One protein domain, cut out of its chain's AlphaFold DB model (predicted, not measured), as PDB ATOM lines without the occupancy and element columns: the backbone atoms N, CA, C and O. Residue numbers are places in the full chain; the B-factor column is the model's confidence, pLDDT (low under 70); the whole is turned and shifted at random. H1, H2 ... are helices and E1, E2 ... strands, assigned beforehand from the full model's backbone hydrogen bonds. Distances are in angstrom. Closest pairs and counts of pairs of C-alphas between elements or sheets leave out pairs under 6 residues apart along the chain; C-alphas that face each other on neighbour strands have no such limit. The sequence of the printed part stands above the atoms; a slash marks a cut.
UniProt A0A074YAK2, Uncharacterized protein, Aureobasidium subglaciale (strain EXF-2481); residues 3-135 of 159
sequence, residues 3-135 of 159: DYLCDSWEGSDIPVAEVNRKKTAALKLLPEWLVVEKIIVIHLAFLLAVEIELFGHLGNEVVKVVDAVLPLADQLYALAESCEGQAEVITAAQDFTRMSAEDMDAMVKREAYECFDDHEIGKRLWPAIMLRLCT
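Overview. This is residues 3 to 135 of the 159 residues of an uncharacterized protein of Aureobasidium subglaciale (strain EXF-2481) (UniProt A0A074YAK2). A narrow, strongly twisted sheet of E1, E3 and E2 runs lengthwise, with H4 and H5 covering one face as a second layer, one toward each end. H1, H2 and H6 gather loosely near the end where E1 begins, residues 10 to 15 stick out there, and H3 grazes the opposite end. The 133 printed residues hold, in order, H1 H2 E1 H3 E2 H4 H5 H6 E3, of mixed class; the sheet's order is E1 E3 E2, mixed. The whole is loose and elongated, 50 by 32 by 26 A, with a radius of gyration of the C-alphas of 17.7 A.

Arrangement. Start at H1, residues 3 to 6, which only just touches residues 115 to 116 of H5, residues 101 to 116, with 3 pairs of C-alphas within 8 A, the closest Cys 6 and Cys 115 at 5.5 A. At E1, residues 33 to 43, find a bend of 63 degrees at residue 37; E3, residues 125 to 134, is its parallel neighbour at 22 degrees, with N 35 and O 126 within hydrogen-bond range at 2.8 A. E2, residues 63 to 67, is antiparallel to E3 at 151 degrees, with N 64 and O 131 at 2.9 A. H4, residues 71 to 86, has a height over the sheet of 8.1 A, its C-alpha 80 being 5.1 A from C-alpha 42, the closest to E1. H5 is on the same face at 6.4 A.

Along the chain. Find C-alpha 16 at (128.535, 98.732, 161.679); H2 runs from there to residue 29, 20.2 A. H3 is residues 46 to 51, H6 119 to 122. E1 spans 27.7 A, H4 23.4 A, H5 22.2 A; E3 ends at C-alpha 134, (116.271, 133.026, 156.797), after 27.6 A. Every O i to N i+4 pair is within hydrogen-bond range in H2, H3, H4 and H5; H1 and H6 are too short for one.

Size, cuts and confidence. The farthest C-alphas, Pro 15 and Glu 51, are 52.0 A apart. The printed part has no cut; the links H3 to E2 and H4 to H5 are long. Look for pLDDT under 70 at residues 3 to 18, 31, 53 to 61 and 87 to 92.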
ATOM      1  N   ASP A   3     129.168 114.139 161.620       49.56
ATOM      2  CA  ASP A   3     128.272 113.305 162.430       49.56
ATOM      3  C   ASP A   3     127.361 112.440 161.549       49.56
ATOM      4  O   ASP A   3     127.356 111.231 161.680       49.56
ATOM      5  N   TYR A   4     126.736 112.980 160.496       54.50
ATOM      6  CA  TYR A   4     125.923 112.171 159.567       54.50
ATOM      7  C   TYR A   4     126.714 111.107 158.783       54.50
ATOM      8  O   TYR A   4     126.162 110.082 158.365       54.50
ATOM      9  N   LEU A   5     128.002 111.352 158.538       57.78
ATOM     10  CA  LEU A   5     128.902 110.407 157.882       57.78
ATOM     11  C   LEU A   5     129.403 109.347 158.871       57.78
ATOM     12  O   LEU A   5     129.549 108.188 158.480       57.78
ATOM     13  N   CYS A   6     129.574 109.703 160.141       55.88
ATOM     14  CA  CYS A   6     130.113 108.856 161.202       55.88
ATOM     15  C   CYS A   6     129.037 108.121 162.017       55.88
ATOM     16  O   CYS A   6     129.315 107.062 162.576       55.88
ATOM     17  N   ASP A   7     127.796 108.608 162.013       56.94
ATOM     18  CA  ASP A   7     126.693 108.055 162.783       56.94
ATOM     19  C   ASP A   7     126.361 106.659 162.262       56.94
ATOM     20  O   ASP A   7     126.070 106.433 161.071       56.94
ATOM     21  N   SER A   8     126.416 105.690 163.175       51.06
ATOM     22  CA  SER A   8     125.815 104.388 162.950       51.06
ATOM     23  C   SER A   8     124.315 104.601 162.829       51.06
ATOM     24  O   SER A   8     123.701 105.181 163.720       51.06
ATOM     25  N   TRP A   9     123.706 104.130 161.744       46.00
ATOM     26  CA  TRP A   9     122.254 104.015 161.680       46.00
ATOM     27  C   TRP A   9     121.795 103.026 162.762       46.00
ATOM     28  O   TRP A   9     121.734 101.818 162.523       46.00
ATOM     29  N   GLU A  10     121.517 103.525 163.968       42.53
ATOM     30  CA  GLU A  10     120.903 102.749 165.040       42.53
ATOM     31  C   GLU A  10     119.479 102.396 164.597       42.53
ATOM     32  O   GLU A  10     118.592 103.246 164.536       42.53
ATOM     33  N   GLY A  11     119.282 101.141 164.189       48.16
ATOM     34  CA  GLY A  11     118.009 100.648 163.655       48.16
ATOM     35  C   GLY A  11     118.121  99.754 162.420       48.16
ATOM     36  O   GLY A  11     117.102  99.255 161.953       48.16
ATOM     37  N   SER A  12     119.327  99.524 161.889       52.28
ATOM     38  CA  SER A  12     119.546  98.528 160.831       52.28
ATOM     39  C   SER A  12     120.219  97.270 161.386       52.28
ATOM     40  O   SER A  12     121.213  97.375 162.097       52.28
ATOM     41  N   ASP A  13     119.737  96.080 161.010       59.53
ATOM     42  CA  ASP A  13     120.365  94.775 161.324       59.53
ATOM     43  C   ASP A  13     121.731  94.571 160.624       59.53
ATOM     44  O   ASP A  13     122.269  93.464 160.560       59.53
ATOM     45  N   ILE A  14     122.294  95.632 160.039       59.59
ATOM     46  CA  ILE A  14     123.538  95.601 159.283       59.59
ATOM     47  C   ILE A  14     124.693  95.870 160.256       59.59
ATOM     48  O   ILE A  14     124.689  96.897 160.937       59.59
ATOM     49  N   PRO A  15     125.725  95.010 160.305       68.25
ATOM     50  CA  PRO A  15     126.903  95.262 161.126       68.25
ATOM     51  C   PRO A  15     127.538  96.620 160.793       68.25
ATOM     52  O   PRO A  15     127.768  96.930 159.623       68.25
ATOM     53  N   VAL A  16     127.898  97.401 161.816       65.88
ATOM     54  CA  VAL A  16     128.535  98.732 161.679       65.88
ATOM     55  C   VAL A  16     129.743  98.699 160.730       65.88
ATOM     56  O   VAL A  16     129.915  99.582 159.894       65.88
ATOM     57  N   ALA A  17     130.531  97.621 160.773       67.81
ATOM     58  CA  ALA A  17     131.671  97.420 159.879       67.81
ATOM     59  C   ALA A  17     131.282  97.332 158.387       67.81
ATOM     60  O   ALA A  17     132.041  97.763 157.519       67.81
ATOM     61  N   GLU A  18     130.108  96.782 158.062       69.50
ATOM     62  CA  GLU A  18     129.612  96.716 156.685       69.50
ATOM     63  C   GLU A  18     129.076  98.076 156.215       69.50
ATOM     64  O   GLU A  18     129.336  98.476 155.077       69.50
ATOM     65  N   VAL A  19     128.398  98.819 157.095       71.44
ATOM     66  CA  VAL A  19     127.952 100.195 156.821       71.44
ATOM     67  C   VAL A  19     129.152 101.103 156.546       71.44
ATOM     68  O   VAL A  19     129.190 101.766 155.509       71.44
ATOM     69  N   ASN A  20     130.177 101.064 157.400       70.38
ATOM     70  CA  ASN A  20     131.384 101.876 157.235       70.38
ATOM     71  C   ASN A  20     132.150 101.506 155.961       70.38
ATOM     72  O   ASN A  20     132.636 102.392 155.257       70.38
ATOM     73  N   ARG A  21     132.183 100.222 155.583       75.00
ATOM     74  CA  ARG A  21     132.776  99.787 154.309       75.00
ATOM     75  C   ARG A  21     132.027 100.352 153.100       75.00
ATOM     76  O   ARG A  21     132.670 100.806 152.157       75.00
ATOM     77  N   LYS A  22     130.688 100.353 153.119       77.38
ATOM     78  CA  LYS A  22     129.862 100.933 152.043       77.38
ATOM     79  C   LYS A  22     130.027 102.453 151.957       77.38
ATOM     80  O   LYS A  22     130.192 102.967 150.854       77.38
ATOM     81  N   LYS A  23     130.060 103.152 153.098       75.38
ATOM     82  CA  LYS A  23     130.336 104.598 153.170       75.38
ATOM     83  C   LYS A  23     131.724 104.933 152.612       75.38
ATOM     84  O   LYS A  23     131.837 105.754 151.710       75.38
ATOM     85  N   THR A  24     132.758 104.217 153.056       77.75
ATOM     86  CA  THR A  24     134.140 104.363 152.560       77.75
ATOM     87  C   THR A  24     134.221 104.124 151.054       77.75
ATOM     88  O   THR A  24     134.867 104.881 150.334       77.75
ATOM     89  N   ALA A  25     133.543 103.086 150.549       82.06
ATOM     90  CA  ALA A  25     133.491 102.810 149.118       82.06
ATOM     91  C   ALA A  25     132.836 103.965 148.349       82.06
ATOM     92  O   ALA A  25     133.409 104.414 147.363       82.06
ATOM     93  N   ALA A  26     131.699 104.486 148.819       79.75
ATOM     94  CA  ALA A  26     131.010 105.615 148.193       79.75
ATOM     95  C   ALA A  26     131.868 106.891 148.176       79.75
ATOM     96  O   ALA A  26     131.976 107.540 147.138       79.75
ATOM     97  N   LEU A  27     132.543 107.204 149.285       77.56
ATOM     98  CA  LEU A  27     133.427 108.368 149.374       77.56
ATOM     99  C   LEU A  27     134.607 108.277 148.395       77.56
ATOM    100  O   LEU A  27     135.022 109.284 147.827       77.56
ATOM    101  N   LYS A  28     135.102 107.065 148.115       82.12
ATOM    102  CA  LYS A  28     136.173 106.832 147.132       82.12
ATOM    103  C   LYS A  28     135.723 106.933 145.669       82.12
ATOM    104  O   LYS A  28     136.591 107.029 144.801       82.12
ATOM    105  N   LEU A  29     134.417 106.898 145.376       82.31
ATOM    106  CA  LEU A  29     133.900 106.939 143.998       82.31
ATOM    107  C   LEU A  29     133.964 108.330 143.365       82.31
ATOM    108  O   LEU A  29     134.103 108.422 142.147       82.31
ATOM    109  N   LEU A  30     133.862 109.395 144.162       73.19
ATOM    110  CA  LEU A  30     134.002 110.762 143.668       73.19
ATOM    111  C   LEU A  30     135.411 111.297 143.961       73.19
ATOM    112  O   LEU A  30     136.041 110.893 144.947       73.19
ATOM    113  N   PRO A  31     135.945 112.161 143.080       69.75
ATOM    114  CA  PRO A  31     137.275 112.729 143.267       69.75
ATOM    115  C   PRO A  31     137.328 113.648 144.492       69.75
ATOM    116  O   PRO A  31     138.317 113.607 145.218       69.75
ATOM    117  N   GLU A  32     136.260 114.409 144.747       79.31
ATOM    118  CA  GLU A  32     136.191 115.432 145.793       79.31
ATOM    119  C   GLU A  32     134.794 115.465 146.427       79.31
ATOM    120  O   GLU A  32     133.780 115.308 145.739       79.31
ATOM    121  N   TRP A  33     134.750 115.679 147.741       85.75
ATOM    122  CA  TRP A  33     133.536 115.879 148.528       85.75
ATOM    123  C   TRP A  33     133.671 117.137 149.373       85.75
ATOM    124  O   TRP A  33     134.639 117.280 150.114       85.75
ATOM    125  N   LEU A  34     132.666 118.005 149.316       86.62
ATOM    126  CA  LEU A  34     132.549 119.125 150.242       86.62
ATOM    127  C   LEU A  34     131.900 118.649 151.543       86.62
ATOM    128  O   LEU A  34     130.847 118.006 151.522       86.62
ATOM    129  N   VAL A  35     132.512 118.997 152.667       87.56
ATOM    130  CA  VAL A  35     132.034 118.697 154.015       87.56
ATOM    131  C   VAL A  35     131.678 120.003 154.695       87.56
ATOM    132  O   VAL A  35     132.521 120.874 154.873       87.56
ATOM    133  N   VAL A  36     130.407 120.166 155.044       87.25
ATOM    134  CA  VAL A  36     129.926 121.413 155.636       87.25
ATOM    135  C   VAL A  36     130.298 121.469 157.117       87.25
ATOM    136  O   VAL A  36     129.670 120.814 157.946       87.25
ATOM    137  N   GLU A  37     131.270 122.308 157.449       85.56
ATOM    138  CA  GLU A  37     131.759 122.509 158.819       85.56
ATOM    139  C   GLU A  37     131.005 123.618 159.554       85.56
ATOM    140  O   GLU A  37     130.790 123.560 160.765       85.56
ATOM    141  N   LYS A  38     130.529 124.624 158.815       84.50
ATOM    142  CA  LYS A  38     129.781 125.749 159.381       84.50
ATOM    143  C   LYS A  38     128.522 126.026 158.576       84.50
ATOM    144  O   LYS A  38     128.525 125.976 157.348       84.50
ATOM    145  N   ILE A  39     127.453 126.378 159.285       85.69
ATOM    146  CA  ILE A  39     126.237 126.935 158.698       85.69
ATOM    147  C   ILE A  39     126.146 128.407 159.100       85.69
ATOM    148  O   ILE A  39     126.036 128.724 160.282       85.69
ATOM    149  N   ILE A  40     126.164 129.295 158.112       83.62
ATOM    150  CA  ILE A  40     125.924 130.729 158.264       83.62
ATOM    151  C   ILE A  40     124.477 131.008 157.861       83.62
ATOM    152  O   ILE A  40     124.036 130.601 156.782       83.62
ATOM    153  N   VAL A  41     123.725 131.702 158.715       81.94
ATOM    154  CA  VAL A  41     122.344 132.086 158.413       81.94
ATOM    155  C   VAL A  41     122.287 133.590 158.214       81.94
ATOM    156  O   VAL A  41     122.558 134.357 159.123       81.94
ATOM    157  N   ILE A  42     121.892 134.021 157.021       79.81
ATOM    158  CA  ILE A  42     121.674 135.440 156.747       79.81
ATOM    159  C   ILE A  42     120.208 135.749 157.035       79.81
ATOM    160  O   ILE A  42     119.310 135.213 156.379       79.81
ATOM    161  N   HIS A  43     119.950 136.613 158.012       79.12
ATOM    162  CA  HIS A  43     118.607 137.112 158.300       79.12
ATOM    163  C   HIS A  43     118.334 138.364 157.487       79.12
ATOM    164  O   HIS A  43     118.763 139.461 157.834       79.12
ATOM    165  N   LEU A  44     117.616 138.191 156.384       75.81
ATOM    166  CA  LEU A  44     117.268 139.293 155.502       75.81
ATOM    167  C   LEU A  44     115.896 139.059 154.878       75.81
ATOM    168  O   LEU A  44     115.551 137.938 154.491       75.81
ATOM    169  N   ALA A  45     115.101 140.123 154.763       78.25
ATOM    170  CA  ALA A  45     113.847 140.069 154.026       78.25
ATOM    171  C   ALA A  45     114.117 139.665 152.569       78.25
ATOM    172  O   ALA A  45     115.064 140.147 151.952       78.25
ATOM    173  N   PHE A  46     113.268 138.805 152.001       75.12
ATOM    174  CA  PHE A  46     113.510 138.240 150.668       75.12
ATOM    175  C   PHE A  46     113.651 139.317 149.586       75.12
ATOM    176  O   PHE A  46     114.557 139.251 148.767       75.12
ATOM    177  N   LEU A  47     112.781 140.333 149.612       76.56
ATOM    178  CA  LEU A  47     112.823 141.437 148.648       76.56
ATOM    179  C   LEU A  47     114.135 142.220 148.733       76.56
ATOM    180  O   LEU A  47     114.711 142.545 147.703       76.56
ATOM    181  N   LEU A  48     114.632 142.444 149.949       75.69
ATOM    182  CA  LEU A  48     115.890 143.147 150.170       75.69
ATOM    183  C   LEU A  48     117.087 142.288 149.734       75.69
ATOM    184  O   LEU A  48     118.016 142.804 149.128       75.69
ATOM    185  N   ALA A  49     117.034 140.969 149.959       74.62
ATOM    186  CA  ALA A  49     118.039 140.022 149.467       74.62
ATOM    187  C   ALA A  49     118.128 139.999 147.933       74.62
ATOM    188  O   ALA A  49     119.216 139.870 147.376       74.62
ATOM    189  N   VAL A  50     116.989 140.134 147.249       74.81
ATOM    190  CA  VAL A  50     116.942 140.273 145.789       74.81
ATOM    191  C   VAL A  50     117.503 141.629 145.350       74.81
ATOM    192  O   VAL A  50     118.292 141.671 144.413       74.81
ATOM    193  N   GLU A  51     117.133 142.716 146.031       75.38
ATOM    194  CA  GLU A  51     117.559 144.085 145.701       75.38
ATOM    195  C   GLU A  51     119.073 144.284 145.803       75.38
ATOM    196  O   GLU A  51     119.671 144.874 144.908       75.38
ATOM    197  N   ILE A  52     119.707 143.763 146.856       72.69
ATOM    198  CA  ILE A  52     121.161 143.894 147.040       72.69
ATOM    199  C   ILE A  52     121.958 142.852 146.263       72.69
ATOM    200  O   ILE A  52     123.153 142.695 146.505       72.69
ATOM    201  N   GLU A  53     121.288 142.107 145.380       69.56
ATOM    202  CA  GLU A  53     121.870 140.985 144.664       69.56
ATOM    203  C   GLU A  53     122.670 140.086 145.616       69.56
ATOM    204  O   GLU A  53     123.777 139.651 145.302       69.56
ATOM    205  N   LEU A  54     122.098 139.754 146.782       67.25
ATOM    206  CA  LEU A  54     122.701 138.806 147.734       67.25
ATOM    207  C   LEU A  54     123.079 137.486 147.026       67.25
ATOM    208  O   LEU A  54     123.967 136.744 147.438       67.25
ATOM    209  N   PHE A  55     122.389 137.243 145.912       60.06
ATOM    210  CA  PHE A  55     122.485 136.121 145.000       60.06
ATOM    211  C   PHE A  55     123.132 136.446 143.642       60.06
ATOM    212  O   PHE A  55     123.266 135.553 142.809       60.06
ATOM    213  N   GLY A  56     123.568 137.683 143.393       51.25
ATOM    214  CA  GLY A  56     124.144 138.146 142.120       51.25
ATOM    215  C   GLY A  56     125.441 137.445 141.721       51.25
ATOM    216  O   GLY A  56     125.849 137.506 140.566       51.25
ATOM    217  N   HIS A  57     126.089 136.736 142.649       50.75
ATOM    218  CA  HIS A  57     127.214 135.832 142.364       50.75
ATOM    219  C   HIS A  57     126.875 134.353 142.627       50.75
ATOM    220  O   HIS A  57     127.711 133.471 142.427       50.75
ATOM    221  N   LEU A  58     125.657 134.056 143.096       51.97
ATOM    222  CA  LEU A  58     125.293 132.766 143.684       51.97
ATOM    223  C   LEU A  58     124.044 132.094 143.085       51.97
ATOM    224  O   LEU A  58     123.862 130.909 143.343       51.97
ATOM    225  N   GLY A  59     123.255 132.780 142.250       51.78
ATOM    226  CA  GLY A  59     121.976 132.279 141.729       51.78
ATOM    227  C   GLY A  59     120.862 132.373 142.775       51.78
ATOM    228  O   GLY A  59     121.151 132.505 143.958       51.78
ATOM    229  N   ASN A  60     119.590 132.323 142.355       57.06
ATOM    230  CA  ASN A  60     118.376 132.482 143.186       57.06
ATOM    231  C   ASN A  60     118.181 131.399 144.285       57.06
ATOM    232  O   ASN A  60     117.052 131.057 144.641       57.06
ATOM    233  N   GLU A  61     119.256 130.802 144.788       65.75
ATOM    234  CA  GLU A  61     119.247 129.696 145.728       65.75
ATOM    235  C   GLU A  61     119.246 130.201 147.171       65.75
ATOM    236  O   GLU A  61     120.116 130.944 147.610       65.75
ATOM    237  N   VAL A  62     118.260 129.749 147.945       71.56
ATOM    238  CA  VAL A  62     118.115 130.078 149.374       71.56
ATOM    239  C   VAL A  62     119.130 129.359 150.271       71.56
ATOM    240  O   VAL A  62     119.239 129.689 151.454       71.56
ATOM    241  N   VAL A  63     119.844 128.373 149.720       79.25
ATOM    242  CA  VAL A  63     120.929 127.628 150.359       79.25
ATOM    243  C   VAL A  63     122.095 127.557 149.387       79.25
ATOM    244  O   VAL A  63     121.880 127.273 148.215       79.25
ATOM    245  N   LYS A  64     123.320 127.754 149.873       81.12
ATOM    246  CA  LYS A  64     124.521 127.558 149.063       81.12
ATOM    247  C   LYS A  64     125.626 126.898 149.862       81.12
ATOM    248  O   LYS A  64     125.793 127.210 151.029       81.12
ATOM    249  N   VAL A  65     126.394 126.022 149.231       86.44
ATOM    250  CA  VAL A  65     127.609 125.451 149.815       86.44
ATOM    251  C   VAL A  65     128.808 126.033 149.079       86.44
ATOM    252  O   VAL A  65     128.826 126.068 147.849       86.44
ATOM    253  N   VAL A  66     129.776 126.539 149.833       87.38
ATOM    254  CA  VAL A  66     130.995 127.163 149.312       87.38
ATOM    255  C   VAL A  66     132.191 126.492 149.960       87.38
ATOM    256  O   VAL A  66     132.179 126.256 151.163       87.38
ATOM    257  N   ASP A  67     133.215 126.198 149.169       89.00
ATOM    258  CA  ASP A  67     134.504 125.744 149.680       89.00
ATOM    259  C   ASP A  67     135.104 126.803 150.622       89.00
ATOM    260  O   ASP A  67     135.184 127.987 150.279       89.00
ATOM    261  N   ALA A  68     135.491 126.373 151.822       89.38
ATOM    262  CA  ALA A  68     135.993 127.249 152.869       89.38
ATOM    263  C   ALA A  68     137.340 127.904 152.516       89.38
ATOM    264  O   ALA A  68     137.674 128.932 153.099       89.38
ATOM    265  N   VAL A  69     138.098 127.359 151.553       86.88
ATOM    266  CA  VAL A  69     139.380 127.944 151.114       86.88
ATOM    267  C   VAL A  69     139.197 129.119 150.147       86.88
ATOM    268  O   VAL A  69     140.151 129.840 149.847       86.88
ATOM    269  N   LEU A  70     137.990 129.308 149.602       87.62
ATOM    270  CA  LEU A  70     137.734 130.351 148.616       87.62
ATOM    271  C   LEU A  70     137.469 131.705 149.293       87.62
ATOM    272  O   LEU A  70     136.720 131.758 150.267       87.62
ATOM    273  N   PRO A  71     137.926 132.833 148.707       84.19
ATOM    274  CA  PRO A  71     137.681 134.178 149.251       84.19
ATOM    275  C   PRO A  71     136.201 134.530 149.444       84.19
ATOM    276  O   PRO A  71     135.853 135.447 150.186       84.19
ATOM    277  N   LEU A  72     135.319 133.823 148.735       83.38
ATOM    278  CA  LEU A  72     133.881 133.971 148.870       83.38
ATOM    279  C   LEU A  72     133.414 133.643 150.298       83.38
ATOM    280  O   LEU A  72     132.534 134.335 150.796       83.38
ATOM    281  N   ALA A  73     134.018 132.665 150.978       83.19
ATOM    282  CA  ALA A  73     133.688 132.316 152.360       83.19
ATOM    283  C   ALA A  73     133.786 133.526 153.309       83.19
ATOM    284  O   ALA A  73     132.847 133.816 154.049       83.19
ATOM    285  N   ASP A  74     134.876 134.292 153.229       83.94
ATOM    286  CA  ASP A  74     135.093 135.475 154.071       83.94
ATOM    287  C   ASP A  74     134.094 136.600 153.791       83.94
ATOM    288  O   ASP A  74     133.599 137.251 154.716       83.94
ATOM    289  N   GLN A  75     133.769 136.823 152.514       83.19
ATOM    290  CA  GLN A  75     132.782 137.834 152.115       83.19
ATOM    291  C   GLN A  75     131.412 137.530 152.717       83.19
ATOM    292  O   GLN A  75     130.681 138.431 153.125       83.19
ATOM    293  N   LEU A  76     131.083 136.247 152.808       80.94
ATOM    294  CA  LEU A  76     129.821 135.784 153.343       80.94
ATOM    295  C   LEU A  76     129.740 135.891 154.866       80.94
ATOM    296  O   LEU A  76     128.683 136.257 155.377       80.94
ATOM    297  N   TYR A  77     130.841 135.637 155.581       84.12
ATOM    298  CA  TYR A  77     130.923 135.940 157.012       84.12
ATOM    299  C   TYR A  77     130.690 137.428 157.274       84.12
ATOM    300  O   TYR A  77     129.839 137.779 158.085       84.12
ATOM    301  N   ALA A  78     131.390 138.302 156.547       84.62
ATOM    302  CA  ALA A  78     131.253 139.749 156.715       84.62
ATOM    303  C   ALA A  78     129.825 140.239 156.419       84.62
ATOM    304  O   ALA A  78     129.288 141.098 157.119       84.62
ATOM    305  N   LEU A  79     129.191 139.671 155.393       81.38
ATOM    306  CA  LEU A  79     127.809 139.961 155.033       81.38
ATOM    307  C   LEU A  79     126.828 139.514 156.124       81.38
ATOM    308  O   LEU A  79     125.962 140.293 156.513       81.38
ATOM    309  N   ALA A  80     126.978 138.294 156.643       81.75
ATOM    310  CA  ALA A  80     126.127 137.786 157.715       81.75
ATOM    311  C   ALA A  80     126.275 138.608 159.005       81.75
ATOM    312  O   ALA A  80     125.266 139.006 159.582       81.75
ATOM    313  N   GLU A  81     127.508 138.952 159.393       85.19
ATOM    314  CA  GLU A  81     127.799 139.845 160.524       85.19
ATOM    315  C   GLU A  81     127.137 141.223 160.345       85.19
ATOM    316  O   GLU A  81     126.508 141.745 161.267       85.19
ATOM    317  N   SER A  82     127.224 141.808 159.142       82.94
ATOM    318  CA  SER A  82     126.600 143.102 158.845       82.94
ATOM    319  C   SER A  82     125.073 143.038 158.888       82.94
ATOM    320  O   SER A  82     124.443 143.964 159.399       82.94
ATOM    321  N   CYS A  83     124.463 141.985 158.335       78.19
ATOM    322  CA  CYS A  83     123.014 141.795 158.386       78.19
ATOM    323  C   CYS A  83     122.535 141.594 159.825       78.19
ATOM    324  O   CYS A  83     121.506 142.151 160.204       78.19
ATOM    325  N   GLU A  84     123.293 140.849 160.631       78.56
ATOM    326  CA  GLU A  84     122.944 140.613 162.024       78.56
ATOM    327  C   GLU A  84     122.997 141.901 162.857       78.56
ATOM    328  O   GLU A  84     122.045 142.212 163.572       78.56
ATOM    329  N   GLY A  85     124.051 142.707 162.694       75.44
ATOM    330  CA  GLY A  85     124.198 143.976 163.412       75.44
ATOM    331  C   GLY A  85     123.146 145.038 163.067       75.44
ATOM    332  O   GLY A  85     122.927 145.958 163.853       75.44
ATOM    333  N   GLN A  86     122.491 144.934 161.907       71.62
ATOM    334  CA  GLN A  86     121.462 145.882 161.457       71.62
ATOM    335  C   GLN A  86     120.031 145.444 161.795       71.62
ATOM    336  O   GLN A  86     119.095 146.228 161.641       71.62
ATOM    337  N   ALA A  87     119.827 144.204 162.232       68.12
ATOM    338  CA  ALA A  87     118.494 143.657 162.409       68.12
ATOM    339  C   ALA A  87     117.971 143.859 163.840       68.12
ATOM    340  O   ALA A  87     118.323 143.128 164.762       68.12
ATOM    341  N   GLU A  88     117.023 144.786 164.003       63.47
ATOM    342  CA  GLU A  88     116.367 145.084 165.293       63.47
ATOM    343  C   GLU A  88     115.621 143.883 165.918       63.47
ATOM    344  O   GLU A  88     115.295 143.896 167.102       63.47
ATOM    345  N   VAL A  89     115.330 142.845 165.125       66.19
ATOM    346  CA  VAL A  89     114.492 141.692 165.506       66.19
ATOM    347  C   VAL A  89     115.323 140.452 165.874       66.19
ATOM    348  O   VAL A  89     114.763 139.453 166.322       66.19
ATOM    349  N   ILE A  90     116.650 140.474 165.709       65.62
ATOM    350  CA  ILE A  90     117.485 139.316 166.055       65.62
ATOM    351  C   ILE A  90     117.649 139.240 167.574       65.62
ATOM    352  O   ILE A  90     118.286 140.078 168.203       65.62
ATOM    353  N   THR A  91     117.053 138.210 168.173       63.84
ATOM    354  CA  THR A  91     117.016 138.013 169.631       63.84
ATOM    355  C   THR A  91     118.167 137.167 170.174       63.84
ATOM    356  O   THR A  91     118.379 137.126 171.384       63.84
ATOM    357  N   ALA A  92     118.916 136.499 169.301       67.88
ATOM    358  CA  ALA A  92     120.122 135.751 169.632       67.88
ATOM    359  C   ALA A  92     121.111 135.925 168.485       67.88
ATOM    360  O   ALA A  92     120.721 135.691 167.351       67.88
ATOM    361  N   ALA A  93     122.342 136.346 168.766       70.50
ATOM    362  CA  ALA A  93     123.398 136.486 167.767       70.50
ATOM    363  C   ALA A  93     123.936 135.111 167.332       70.50
ATOM    364  O   ALA A  93     124.008 134.189 168.153       70.50
ATOM    365  N   GLN A  94     124.314 134.960 166.064       75.62
ATOM    366  CA  GLN A  94     125.056 133.794 165.609       75.62
ATOM    367  C   GLN A  94     126.492 133.844 166.132       75.62
ATOM    368  O   GLN A  94     127.119 134.898 166.225       75.62
ATOM    369  N   ASP A  95     127.054 132.674 166.425       73.94
ATOM    370  CA  ASP A  95     128.485 132.578 166.678       73.94
ATOM    371  C   ASP A  95     129.260 132.601 165.351       73.94
ATOM    372  O   ASP A  95     129.455 131.568 164.694       73.94
ATOM    373  N   PHE A  96     129.715 133.796 164.972       75.81
ATOM    374  CA  PHE A  96     130.578 134.028 163.815       75.81
ATOM    375  C   PHE A  96     132.059 133.759 164.086       75.81
ATOM    376  O   PHE A  96     132.883 134.174 163.275       75.81
ATOM    377  N   THR A  97     132.432 133.069 165.177       81.25
ATOM    378  CA  THR A  97     133.830 132.673 165.407       81.25
ATOM    379  C   THR A  97     134.379 132.010 164.147       81.25
ATOM    380  O   THR A  97     133.936 130.925 163.744       81.25
ATOM    381  N   ARG A  98     135.298 132.728 163.497       83.69
ATOM    382  CA  ARG A  98     135.890 132.346 162.222       83.69
ATOM    383  C   ARG A  98     136.992 131.345 162.509       83.69
ATOM    384  O   ARG A  98     137.886 131.616 163.308       83.69
ATOM    385  N   MET A  99     136.915 130.197 161.855       84.00
ATOM    386  CA  MET A  99     138.039 129.278 161.771       84.00
ATOM    387  C   MET A  99     138.825 129.596 160.510       84.00
ATOM    388  O   MET A  99     138.238 129.983 159.498       84.00
ATOM    389  N   SER A 100     140.143 129.430 160.566       87.44
ATOM    390  CA  SER A 100     140.932 129.456 159.341       87.44
ATOM    391  C   SER A 100     140.547 128.266 158.456       87.44
ATOM    392  O   SER A 100     140.055 127.240 158.942       87.44
ATOM    393  N   ALA A 101     140.752 128.401 157.148       87.12
ATOM    394  CA  ALA A 101     140.521 127.297 156.226       87.12
ATOM    395  C   ALA A 101     141.436 126.105 156.562       87.12
ATOM    396  O   ALA A 101     141.016 124.955 156.463       87.12
ATOM    397  N   GLU A 102     142.651 126.384 157.043       90.19
ATOM    398  CA  GLU A 102     143.611 125.395 157.523       90.19
ATOM    399  C   GLU A 102     143.105 124.640 158.758       90.19
ATOM    400  O   GLU A 102     143.239 123.418 158.827       90.19
ATOM    401  N   ASP A 103     142.491 125.336 159.719       90.06
ATOM    402  CA  ASP A 103     141.925 124.700 160.914       90.06
ATOM    403  C   ASP A 103     140.711 123.829 160.564       90.06
ATOM    404  O   ASP A 103     140.572 122.727 161.100       90.06
ATOM    405  N   MET A 104     139.845 124.291 159.650       89.44
ATOM    406  CA  MET A 104     138.716 123.491 159.154       89.44
ATOM    407  C   MET A 104     139.200 122.245 158.403       89.44
ATOM    408  O   MET A 104     138.701 121.149 158.644       89.44
ATOM    409  N   ASP A 105     140.204 122.387 157.539       90.50
ATOM    410  CA  ASP A 105     140.812 121.273 156.810       90.50
ATOM    411  C   ASP A 105     141.450 120.244 157.760       90.50
ATOM    412  O   ASP A 105     141.223 119.037 157.629       90.50
ATOM    413  N   ALA A 106     142.193 120.707 158.769       90.88
ATOM    414  CA  ALA A 106     142.784 119.837 159.784       90.88
ATOM    415  C   ALA A 106     141.714 119.080 160.589       90.88
ATOM    416  O   ALA A 106     141.896 117.898 160.896       90.88
ATOM    417  N   MET A 107     140.599 119.741 160.908       89.19
ATOM    418  CA  MET A 107     139.467 119.138 161.611       89.19
ATOM    419  C   MET A 107     138.790 118.055 160.770       89.19
ATOM    420  O   MET A 107     138.711 116.913 161.223       89.19
ATOM    421  N   VAL A 108     138.429 118.366 159.520       88.88
ATOM    422  CA  VAL A 108     137.830 117.413 158.569       88.88
ATOM    423  C   VAL A 108     138.711 116.179 158.395       88.88
ATOM    424  O   VAL A 108     138.226 115.048 158.423       88.88
ATOM    425  N   LYS A 109     140.026 116.365 158.240       90.31
ATOM    426  CA  LYS A 109     140.974 115.255 158.059       90.31
ATOM    427  C   LYS A 109     141.091 114.373 159.294       90.31
ATOM    428  O   LYS A 109     141.180 113.153 159.152       90.31
ATOM    429  N   ARG A 110     141.108 114.976 160.485       89.00
ATOM    430  CA  ARG A 110     141.151 114.243 161.755       89.00
ATOM    431  C   ARG A 110     139.888 113.405 161.932       89.00
ATOM    432  O   ARG A 110     139.994 112.201 162.133       89.00
ATOM    433  N   GLU A 111     138.721 114.016 161.781       85.88
ATOM    434  CA  GLU A 111     137.430 113.341 161.946       85.88
ATOM    435  C   GLU A 111     137.212 112.249 160.890       85.88
ATOM    436  O   GLU A 111     136.777 111.146 161.206       85.88
ATOM    437  N   ALA A 112     137.609 112.489 159.636       85.69
ATOM    438  CA  ALA A 112     137.579 111.461 158.599       85.69
ATOM    439  C   ALA A 112     138.425 110.235 158.969       85.69
ATOM    440  O   ALA A 112     138.005 109.097 158.744       85.69
ATOM    441  N   TYR A 113     139.612 110.454 159.537       86.50
ATOM    442  CA  TYR A 113     140.451 109.357 159.998       86.50
ATOM    443  C   TYR A 113     139.810 108.619 161.178       86.50
ATOM    444  O   TYR A 113     139.732 107.396 161.149       86.50
ATOM    445  N   GLU A 114     139.283 109.339 162.167       85.88
ATOM    446  CA  GLU A 114     138.616 108.742 163.333       85.88
ATOM    447  C   GLU A 114     137.389 107.897 162.944       85.88
ATOM    448  O   GLU A 114     137.155 106.842 163.533       85.88
ATOM    449  N   CYS A 115     136.636 108.305 161.919       80.88
ATOM    450  CA  CYS A 115     135.418 107.605 161.509       80.88
ATOM    451  C   CYS A 115     135.644 106.429 160.554       80.88
ATOM    452  O   CYS A 115     134.882 105.456 160.575       80.88
ATOM    453  N   PHE A 116     136.653 106.518 159.684       82.19
ATOM    454  CA  PHE A 116     136.860 105.541 158.611       82.19
ATOM    455  C   PHE A 116     138.142 104.716 158.757       82.19
ATOM    456  O   PHE A 116     138.291 103.741 158.024       82.19
ATOM    457  N   ASP A 117     139.039 105.086 159.680       84.75
ATOM    458  CA  ASP A 117     140.393 104.527 159.829       84.75
ATOM    459  C   ASP A 117     141.150 104.485 158.484       84.75
ATOM    460  O   ASP A 117     141.822 103.518 158.125       84.75
ATOM    461  N   ASP A 118     140.979 105.541 157.677       83.50
ATOM    462  CA  ASP A 118     141.508 105.620 156.314       83.50
ATOM    463  C   ASP A 118     141.959 107.045 155.954       83.50
ATOM    464  O   ASP A 118     141.155 107.953 155.724       83.50
ATOM    465  N   HIS A 119     143.277 107.238 155.846       85.25
ATOM    466  CA  HIS A 119     143.885 108.524 155.486       85.25
ATOM    467  C   HIS A 119     143.587 108.982 154.051       85.25
ATOM    468  O   HIS A 119     143.706 110.172 153.756       85.25
ATOM    469  N   GLU A 120     143.211 108.079 153.141       87.12
ATOM    470  CA  GLU A 120     142.866 108.451 151.766       87.12
ATOM    471  C   GLU A 120     141.500 109.132 151.684       87.12
ATOM    472  O   GLU A 120     141.256 109.889 150.743       87.12
ATOM    473  N   ILE A 121     140.619 108.905 152.663       85.19
ATOM    474  CA  ILE A 121     139.332 109.597 152.740       85.19
ATOM    475  C   ILE A 121     139.550 111.073 153.052       85.19
ATOM    476  O   ILE A 121     139.062 111.919 152.309       85.19
ATOM    477  N   GLY A 122     140.360 111.395 154.065       85.94
ATOM    478  CA  GLY A 122     140.646 112.785 154.437       85.94
ATOM    479  C   GLY A 122     141.268 113.618 153.308       85.94
ATOM    480  O   GLY A 122     141.076 114.825 153.264       85.94
ATOM    481  N   LYS A 123     141.962 112.995 152.346       87.38
ATOM    482  CA  LYS A 123     142.508 113.686 151.158       87.38
ATOM    483  C   LYS A 123     141.450 114.061 150.115       87.38
ATOM    484  O   LYS A 123     141.747 114.832 149.209       87.38
ATOM    485  N   ARG A 124     140.260 113.466 150.197       86.81
ATOM    486  CA  ARG A 124     139.139 113.670 149.264       86.81
ATOM    487  C   ARG A 124     138.066 114.587 149.834       86.81
ATOM    488  O   ARG A 124     137.189 115.011 149.086       86.81
ATOM    489  N   LEU A 125     138.105 114.842 151.138       87.88
ATOM    490  CA  LEU A 125     137.177 115.726 151.820       87.88
ATOM    491  C   LEU A 125     137.751 117.139 151.865       87.88
ATOM    492  O   LEU A 125     138.912 117.328 152.217       87.88
ATOM    493  N   TRP A 126     136.916 118.108 151.526       90.06
ATOM    494  CA  TRP A 126     137.245 119.524 151.503       90.06
ATOM    495  C   TRP A 126     136.282 120.268 152.424       90.06
ATOM    496  O   TRP A 126     135.072 120.041 152.331       90.06
ATOM    497  N   PRO A 127     136.776 121.135 153.318       91.25
ATOM    498  CA  PRO A 127     135.909 121.889 154.207       91.25
ATOM    499  C   PRO A 127     135.049 122.875 153.417       91.25
ATOM    500  O   PRO A 127     135.487 123.504 152.455       91.25
ATOM    501  N   ALA A 128     133.808 123.041 153.848       90.88
ATOM    502  CA  ALA A 128     132.849 123.919 153.217       90.88
ATOM    503  C   ALA A 128     131.989 124.646 154.244       90.88
ATOM    504  O   ALA A 128     131.747 124.183 155.360       90.88
ATOM    505  N   ILE A 129     131.471 125.789 153.823       88.25
ATOM    506  CA  ILE A 129     130.519 126.591 154.570       88.25
ATOM    507  C   ILE A 129     129.198 126.558 153.820       88.25
ATOM    508  O   ILE A 129     129.120 126.862 152.627       88.25
ATOM    509  N   MET A 130     128.144 126.185 154.534       87.38
ATOM    510  CA  MET A 130     126.786 126.305 154.043       87.38
ATOM    511  C   MET A 130     126.220 127.655 154.452       87.38
ATOM    512  O   MET A 130     126.301 128.073 155.601       87.38
ATOM    513  N   LEU A 131     125.565 128.300 153.509       83.56
ATOM    514  CA  LEU A 131     124.803 129.509 153.708       83.56
ATOM    515  C   LEU A 131     123.339 129.217 153.576       83.56
ATOM    516  O   LEU A 131     122.931 128.447 152.709       83.56
ATOM    517  N   ARG A 132     122.552 129.905 154.389       84.19
ATOM    518  CA  ARG A 132     121.105 129.831 154.335       84.19
ATOM    519  C   ARG A 132     120.502 131.206 154.555       84.19
ATOM    520  O   ARG A 132     120.738 131.829 155.582       84.19
ATOM    521  N   LEU A 133     119.644 131.648 153.646       79.88
ATOM    522  CA  LEU A 133     118.801 132.815 153.889       79.88
ATOM    523  C   LEU A 133     117.641 132.421 154.829       79.88
ATOM    524  O   LEU A 133     116.839 131.548 154.486       79.88
ATOM    525  N   CYS A 134     117.504 133.066 155.995       78.88
ATOM    526  CA  CYS A 134     116.271 133.026 156.797       78.88
ATOM    527  C   CYS A 134     115.509 134.352 156.672       78.88
ATOM    528  O   CYS A 134     115.804 135.335 157.344       78.88
ATOM    529  N   THR A 135     114.433 134.342 155.887       74.50
ATOM    530  CA  THR A 135     113.519 135.490 155.723       74.50
ATOM    531  C   THR A 135     112.587 135.711 156.910       74.50
ATOM    532  O   THR A 135     111.910 136.731 156.992       74.50
TER     533      THR A 135